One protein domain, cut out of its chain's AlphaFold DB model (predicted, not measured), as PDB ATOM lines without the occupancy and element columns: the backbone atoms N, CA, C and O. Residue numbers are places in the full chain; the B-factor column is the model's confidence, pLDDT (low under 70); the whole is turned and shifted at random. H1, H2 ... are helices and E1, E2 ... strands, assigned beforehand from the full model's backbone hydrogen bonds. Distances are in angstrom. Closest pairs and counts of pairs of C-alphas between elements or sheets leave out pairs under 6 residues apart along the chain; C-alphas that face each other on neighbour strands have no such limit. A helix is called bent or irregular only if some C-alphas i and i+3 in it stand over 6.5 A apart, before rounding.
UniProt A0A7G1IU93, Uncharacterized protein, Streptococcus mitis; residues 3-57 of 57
ATOM      1  N   ILE A   3     131.226 133.794 184.866       98.06
ATOM      2  CA  ILE A   3     131.725 134.946 184.105       98.06
ATOM      3  C   ILE A   3     132.770 134.430 183.130       98.06
ATOM      4  O   ILE A   3     133.760 133.821 183.543       98.06
ATOM      5  N   ARG A   4     132.561 134.686 181.841       98.38
ATOM      6  CA  ARG A   4     133.468 134.244 180.781       98.38
ATOM      7  C   ARG A   4     133.500 135.231 179.625       98.38
ATOM      8  O   ARG A   4     132.642 136.103 179.525       98.38
ATOM      9  N   LEU A   5     134.483 135.061 178.746       98.56
ATOM     10  CA  LEU A   5     134.493 135.750 177.462       98.56
ATOM     11  C   LEU A   5     133.256 135.361 176.643       98.56
ATOM     12  O   LEU A   5     132.810 134.206 176.668       98.56
ATOM     13  N   ALA A   6     132.715 136.342 175.934       98.44
ATOM     14  CA  ALA A   6     131.652 136.146 174.964       98.44
ATOM     15  C   ALA A   6     132.170 135.412 173.722       98.44
ATOM     16  O   ALA A   6     133.319 135.582 173.306       98.44
ATOM     17  N   PHE A   7     131.303 134.616 173.105       97.62
ATOM     18  CA  PHE A   7     131.565 133.990 171.816       97.62
ATOM     19  C   PHE A   7     130.947 134.808 170.669       97.62
ATOM     20  O   PHE A   7     129.904 135.436 170.853       97.62
ATOM     21  N   PRO A   8     131.520 134.772 169.447       95.88
ATOM     22  CA  PRO A   8     130.991 135.531 168.307       95.88
ATOM     23  C   PRO A   8     129.529 135.234 167.949       95.88
ATOM     24  O   PRO A   8     128.832 136.098 167.431       95.88
ATOM     25  N   ASN A   9     129.039 134.023 168.228       97.38
ATOM     26  CA  ASN A   9     127.642 133.644 167.989       97.38
ATOM     27  C   ASN A   9     126.661 134.193 169.043       97.38
ATOM     28  O   ASN A   9     125.465 133.945 168.932       97.38
ATOM     29  N   GLU A  10     127.146 134.911 170.058       98.12
ATOM     30  CA  GLU A  10     126.331 135.493 171.131       98.12
ATOM     31  C   GLU A  10     126.049 136.988 170.918       98.12
ATOM     32  O   GLU A  10     125.325 137.584 171.711       98.12
ATOM     33  N   VAL A  11     126.571 137.595 169.841       98.25
ATOM     34  CA  VAL A  11     126.405 139.029 169.526       98.25
ATOM     35  C   VAL A  11     124.939 139.452 169.550       98.25
ATOM     36  O   VAL A  11     124.614 140.459 170.172       98.25
ATOM     37  N   ASP A  12     124.043 138.673 168.941       98.25
ATOM     38  CA  ASP A  12     122.617 139.012 168.896       98.25
ATOM     39  C   ASP A  12     121.987 139.038 170.297       98.25
ATOM     40  O   ASP A  12     121.203 139.934 170.612       98.25
ATOM     41  N   ALA A  13     122.356 138.091 171.165       98.19
ATOM     42  CA  ALA A  13     121.870 138.043 172.543       98.19
ATOM     43  C   ALA A  13     122.437 139.199 173.382       98.19
ATOM     44  O   ALA A  13     121.710 139.824 174.153       98.19
ATOM     45  N   ILE A  14     123.717 139.533 173.196       98.38
ATOM     46  CA  ILE A  14     124.351 140.688 173.844       98.38
ATOM     47  C   ILE A  14     123.654 141.979 173.408       98.38
ATOM     48  O   ILE A  14     123.319 142.812 174.248       98.38
ATOM     49  N   MET A  15     123.372 142.124 172.111       98.19
ATOM     50  CA  MET A  15     122.677 143.293 171.580       98.19
ATOM     51  C   MET A  15     121.258 143.430 172.134       98.19
ATOM     52  O   MET A  15     120.855 144.550 172.426       98.19
ATOM     53  N   GLN A  16     120.525 142.336 172.366       98.31
ATOM     54  CA  GLN A  16     119.216 142.402 173.034       98.31
ATOM     55  C   GLN A  16     119.318 143.021 174.436       98.31
ATOM     56  O   GLN A  16     118.574 143.948 174.751       98.31
ATOM     57  N   VAL A  17     120.291 142.583 175.245       97.56
ATOM     58  CA  VAL A  17     120.542 143.165 176.576       97.56
ATOM     59  C   VAL A  17     120.961 144.637 176.469       97.56
ATOM     60  O   VAL A  17     120.534 145.468 177.273       97.56
ATOM     61  N   MET A  18     121.777 144.984 175.468       97.62
ATOM     62  CA  MET A  18     122.193 146.371 175.239       97.62
ATOM     63  C   MET A  18     121.016 147.274 174.849       97.62
ATOM     64  O   MET A  18     120.958 148.406 175.320       97.62
ATOM     65  N   GLU A  19     120.073 146.803 174.029       97.94
ATOM     66  CA  GLU A  19     118.879 147.577 173.662       97.94
ATOM     67  C   GLU A  19     117.972 147.845 174.871       97.94
ATOM     68  O   GLU A  19     117.515 148.977 175.063       97.94
ATOM     69  N   ASP A  20     117.787 146.857 175.750       98.19
ATOM     70  CA  ASP A  20     117.052 147.054 177.003       98.19
ATOM     71  C   ASP A  20     117.746 148.087 177.909       98.19
ATOM     72  O   ASP A  20     117.093 148.968 178.483       98.19
ATOM     73  N   ALA A  21     119.080 148.046 177.993       98.06
ATOM     74  CA  ALA A  21     119.861 149.028 178.740       98.06
ATOM     75  C   ALA A  21     119.748 150.444 178.146       98.06
ATOM     76  O   ALA A  21     119.545 151.406 178.892       98.06
ATOM     77  N   LYS A  22     119.814 150.588 176.815       98.00
ATOM     78  CA  LYS A  22     119.622 151.876 176.124       98.00
ATOM     79  C   LYS A  22     118.252 152.469 176.412       98.00
ATOM     80  O   LYS A  22     118.158 153.665 176.681       98.00
ATOM     81  N   LYS A  23     117.203 151.644 176.387       98.25
ATOM     82  CA  LYS A  23     115.845 152.079 176.717       98.25
ATOM     83  C   LYS A  23     115.742 152.546 178.168       98.25
ATOM     84  O   LYS A  23     115.196 153.613 178.418       98.25
ATOM     85  N   CYS A  24     116.322 151.798 179.106       98.56
ATOM     86  CA  CYS A  24     116.358 152.181 180.519       98.56
ATOM     87  C   CYS A  24     117.042 153.547 180.733       98.56
ATOM     88  O   CYS A  24     116.530 154.391 181.469       98.56
ATOM     89  N   LEU A  25     118.162 153.801 180.045       98.31
ATOM     90  CA  LEU A  25     118.851 155.096 180.080       98.31
ATOM     91  C   LEU A  25     117.988 156.231 179.511       98.31
ATOM     92  O   LEU A  25     117.902 157.292 180.131       98.31
ATOM     93  N   ALA A  26     117.324 156.000 178.377       98.12
ATOM     94  CA  ALA A  26     116.424 156.977 177.768       98.12
ATOM     95  C   ALA A  26     115.231 157.307 178.683       98.12
ATOM     96  O   ALA A  26     114.920 158.480 178.890       98.12
ATOM     97  N   ASP A  27     114.613 156.288 179.289       98.44
ATOM     98  CA  ASP A  27     113.498 156.441 180.232       98.44
ATOM     99  C   ASP A  27     113.923 157.216 181.496       98.44
ATOM    100  O   ASP A  27     113.127 157.953 182.082       98.44
ATOM    101  N   ALA A  28     115.197 157.111 181.893       98.31
ATOM    102  CA  ALA A  28     115.802 157.892 182.973       98.31
ATOM    103  C   ALA A  28     116.208 159.326 182.562       98.31
ATOM    104  O   ALA A  28     116.731 160.078 183.388       98.31
ATOM    105  N   GLY A  29     115.976 159.722 181.305       98.12
ATOM    106  CA  GLY A  29     116.307 161.045 180.771       98.12
ATOM    107  C   GLY A  29     117.773 161.222 180.367       98.12
ATOM    108  O   GLY A  29     118.220 162.357 180.205       98.12
ATOM    109  N   SER A  30     118.532 160.132 180.226       98.19
ATOM    110  CA  SER A  30     119.920 160.168 179.765       98.19
ATOM    111  C   SER A  30     120.000 160.191 178.238       98.19
ATOM    112  O   SER A  30     119.281 159.467 177.551       98.19
ATOM    113  N   ASP A  31     120.925 160.985 177.703       97.25
ATOM    114  CA  ASP A  31     121.298 160.983 176.286       97.25
ATOM    115  C   ASP A  31     122.383 159.939 175.958       97.25
ATOM    116  O   ASP A  31     122.727 159.733 174.789       97.25
ATOM    117  N   GLN A  32     122.905 159.242 176.974       97.69
ATOM    118  CA  GLN A  32     123.894 158.194 176.782       97.69
ATOM    119  C   GLN A  32     123.331 157.068 175.926       97.69
ATOM    120  O   GLN A  32     122.235 156.561 176.157       97.69
ATOM    121  N   TRP A  33     124.138 156.669 174.946       97.69
ATOM    122  CA  TRP A  33     123.875 155.562 174.030       97.69
ATOM    123  C   TRP A  33     122.667 155.736 173.100       97.69
ATOM    124  O   TRP A  33     122.233 154.797 172.434       97.69
ATOM    125  N   GLN A  34     122.168 156.969 172.986       97.81
ATOM    126  CA  GLN A  34     121.048 157.315 172.108       97.81
ATOM    127  C   GLN A  34     121.502 157.764 170.708       97.81
ATOM    128  O   GLN A  34     120.690 158.161 169.877       97.81
ATOM    129  N   ASN A  35     122.808 157.711 170.425       96.31
ATOM    130  CA  ASN A  35     123.430 158.208 169.194       96.31
ATOM    131  C   ASN A  35     123.991 157.092 168.287       96.31
ATOM    132  O   ASN A  35     124.908 157.337 167.506       96.31
ATOM    133  N   GLY A  36     123.456 155.869 168.387       93.81
ATOM    134  CA  GLY A  36     123.884 154.724 167.569       93.81
ATOM    135  C   GLY A  36     125.100 153.961 168.109       93.81
ATOM    136  O   GLY A  36     125.607 153.061 167.441       93.81
ATOM    137  N   TYR A  37     125.547 154.296 169.320       96.00
ATOM    138  CA  TYR A  37     126.563 153.572 170.080       96.00
ATOM    139  C   TYR A  37     125.965 153.081 171.409       96.00
ATOM    140  O   TYR A  37     125.180 153.822 171.986       96.00
ATOM    141  N   PRO A  38     126.340 151.904 171.941       96.44
ATOM    142  CA  PRO A  38     127.093 150.845 171.267       96.44
ATOM    143  C   PRO A  38     126.253 150.160 170.176       96.44
ATOM    144  O   PRO A  38     125.024 150.248 170.171       96.44
ATOM    145  N   ASN A  39     126.911 149.493 169.231       97.81
ATOM    146  CA  ASN A  39     126.274 148.740 168.147       97.81
ATOM    147  C   ASN A  39     126.973 147.386 167.942       97.81
ATOM    148  O   ASN A  39     127.990 147.111 168.577       97.81
ATOM    149  N   ALA A  40     126.416 146.550 167.063       97.81
ATOM    150  CA  ALA A  40     126.905 145.192 166.845       97.81
ATOM    151  C   ALA A  40     128.373 145.144 166.396       97.81
ATOM    152  O   ALA A  40     129.105 144.280 166.866       97.81
ATOM    153  N   ASP A  41     128.823 146.079 165.554       98.06
ATOM    154  CA  ASP A  41     130.208 146.106 165.069       98.06
ATOM    155  C   ASP A  41     131.198 146.327 166.220       98.06
ATOM    156  O   ASP A  41     132.204 145.626 166.308       98.06
ATOM    157  N   ILE A  42     130.871 147.235 167.149       98.00
ATOM    158  CA  ILE A  42     131.669 147.469 168.362       98.00
ATOM    159  C   ILE A  42     131.692 146.221 169.251       98.00
ATOM    160  O   ILE A  42     132.752 145.810 169.704       98.00
ATOM    161  N   VAL A  43     130.541 145.575 169.462       98.25
ATOM    162  CA  VAL A  43     130.474 144.345 170.271       98.25
ATOM    163  C   VAL A  43     131.288 143.216 169.631       98.25
ATOM    164  O   VAL A  43     131.976 142.474 170.328       98.25
ATOM    165  N   ILE A  44     131.247 143.083 168.303       98.38
ATOM    166  CA  ILE A  44     132.058 142.110 167.560       98.38
ATOM    167  C   ILE A  44     133.549 142.409 167.734       98.38
ATOM    168  O   ILE A  44     134.327 141.483 167.970       98.38
ATOM    169  N   GLU A  45     133.954 143.676 167.644       98.38
ATOM    170  CA  GLU A  45     135.338 144.092 167.874       98.38
ATOM    171  C   GLU A  45     135.797 143.758 169.302       98.38
ATOM    172  O   GLU A  45     136.871 143.176 169.471       98.38
ATOM    173  N   ASP A  46     134.962 144.015 170.311       98.56
ATOM    174  CA  ASP A  46     135.234 143.670 171.712       98.56
ATOM    175  C   ASP A  46     135.361 142.150 171.924       98.56
ATOM    176  O   ASP A  46     136.188 141.687 172.714       98.56
ATOM    177  N   ILE A  47     134.575 141.337 171.210       98.44
ATOM    178  CA  ILE A  47     134.700 139.872 171.244       98.44
ATOM    179  C   ILE A  47     136.025 139.433 170.615       98.44
ATOM    180  O   ILE A  47     136.760 138.642 171.209       98.44
ATOM    181  N   ILE A  48     136.351 139.948 169.427       98.19
ATOM    182  CA  ILE A  48     137.580 139.599 168.699       98.19
ATOM    183  C   ILE A  48     138.826 140.030 169.484       98.19
ATOM    184  O   ILE A  48     139.831 139.315 169.483       98.19
ATOM    185  N   SER A  49     138.764 141.168 170.175       98.25
ATOM    186  CA  SER A  49     139.859 141.699 170.991       98.25
ATOM    187  C   SER A  49     139.975 141.041 172.375       98.25
ATOM    188  O   SER A  49     140.934 141.317 173.102       98.25
ATOM    189  N   GLY A  50     139.045 140.151 172.745       98.12
ATOM    190  CA  GLY A  50     139.026 139.478 174.047       98.12
ATOM    191  C   GLY A  50     138.643 140.402 175.210       98.12
ATOM    192  O   GLY A  50     139.084 140.187 176.341       98.12
ATOM    193  N   GLN A  51     137.859 141.443 174.930       98.44
ATOM    194  CA  GLN A  51     137.405 142.458 175.884       98.44
ATOM    195  C   GLN A  51     135.943 142.262 176.315       98.44
ATOM    196  O   GLN A  51     135.562 142.713 177.396       98.44
ATOM    197  N   ALA A  52     135.134 141.548 175.528       98.38
ATOM    198  CA  ALA A  52     133.738 141.270 175.853       98.38
ATOM    199  C   ALA A  52     133.593 140.102 176.847       98.38
ATOM    200  O   ALA A  52     133.862 138.946 176.510       98.38
ATOM    201  N   TYR A  53     133.103 140.391 178.055       98.38
ATOM    202  CA  TYR A  53     132.724 139.392 179.062       98.38
ATOM    203  C   TYR A  53     131.207 139.360 179.254       98.38
ATOM    204  O   TYR A  53     130.549 140.397 179.245       98.38
ATOM    205  N   VAL A  54     130.668 138.167 179.491       98.12
ATOM    206  CA  VAL A  54     129.257 137.930 179.814       98.12
ATOM    207  C   VAL A  54     129.128 137.229 181.160       98.12
ATOM    208  O   VAL A  54     130.007 136.460 181.562       98.12
ATOM    209  N   ALA A  55     128.022 137.503 181.849       97.62
ATOM    210  CA  ALA A  55     127.628 136.829 183.076       97.62
ATOM    211  C   ALA A  55     126.405 135.949 182.796       97.62
ATOM    212  O   ALA A  55     125.400 136.430 182.278       97.62
ATOM    213  N   LEU A  56     126.505 134.668 183.138       95.06
ATOM    214  CA  LEU A  56     125.441 133.675 182.992       95.06
ATOM    215  C   LEU A  56     125.021 133.185 184.376       95.06
ATOM    216  O   LEU A  56     125.857 133.106 185.284       95.06
ATOM    217  N   GLU A  57     123.738 132.865 184.549       84.88
ATOM    218  CA  GLU A  57     123.244 132.263 185.795       84.88
ATOM    219  C   GLU A  57     123.729 130.825 185.981       84.88
ATOM    220  O   GLU A  57     123.533 129.994 185.069       84.88
TER     221      GLU A  57
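AT A GLANCE: This is residues 3 to 57 of the 57 residues of an uncharacterized protein of Streptococcus mitis (UniProt A0A7G1IU93). A small two-stranded sheet, E1 and E2, lies at one end of the model, and from that end a long helix, H1, runs away and makes the long side of the domain. At the far end of H1 the chain turns back through residues 28 to 39, a long stretch with no named element, and leads to a short helix, H2, which packs on the first part of H1 with their directions crossed rather than side by side. The printed part has 55 residues, with two named strands and two named helices in the order E1, H1, H2, E2 along the chain; the sheet's order is E1 - E2, antiparallel, and the class is mostly helix. The whole is only just compact, close to loose, with a radius of gyration of the C-alphas of 11.9 A, and the C-alphas span 32 by 25 by 16 A along their three main axes.

IN THESE COORDINATES: In the sheet, strand E1 is residues 3 to 5, from Ile 3 to Leu 5, and its C-alpha 3 is at (131.725, 134.946, 184.105). Its partner E2 is residues 53 to 56, from Tyr 53 to Leu 56, 10.1 A from first to last C-alpha, and it ends with C-alpha 56 at (125.441, 133.675, 182.992). Helix H1 is residues 8 to 27, from Pro 8 to Asp 27, and measures 29.8 A from first to last C-alpha. It ends with C-alpha 27 at (113.498, 156.441, 180.232). H1 is irregular, with C-alphas 9 and 12 standing 7.4 A apart, and it has a kink of 29 degrees near residue 15. Helix H2 is residues 40 to 48, from Ala 40 to Ile 48, and measures 12.2 A from first to last C-alpha.

HOW THE PARTS SIT: E1 and E2 are antiparallel neighbours, with 138 degrees between their N-to-C directions. The C-alphas of Leu 5 and Tyr 53 face each other at 4.4 A, and those of Ile 3 and Ala 55 at 4.6 A. Across the pair, N 54 and O 4 are within hydrogen-bond range at 2.9 A, and N 4 and O 54 at 3.1 A. E1 and H2 have one pair of C-alphas within 8 A, those of Leu 5 and Ile 47, 7.5 A apart. H1 and E2 are apart, but only just, with a closest C-alpha distance of 8.2 A. H1 touches H2 with residues 8 to 15 alone, and 10 pairs of C-alphas of the two helices are within 8 A. The closest C-alphas of these two helices are those of Pro 8 and Ile 47, 6.4 A apart. Their lines stand at a steep tilt of 50 degrees, and they run opposite ways. In H2 every O i to N i+4 pair is within hydrogen-bond range, and in H1 14 of 16 are.

THE WHOLE: The two C-alphas farthest apart are those of Gly 29, in the link between H1 and H2, and Ile 48, the last residue of H2, at 32.5 A. The C-alphas of the first and last printed residues, Ile 3 and Glu 57, are 9.1 A apart, and Glu 57 is the chain's last residue. The link from H1 to H2 is long, with 12 residues between them; the C-alphas of this stretch lie 6 to 20 A from the mean of all C-alphas. The links from E1 to H1 and from H2 to E2 are tight, with 2 and 4 residues between the elements. The printed part has no cut. The mean pLDDT of the printed part is 97.6, and no printed residue is under 70.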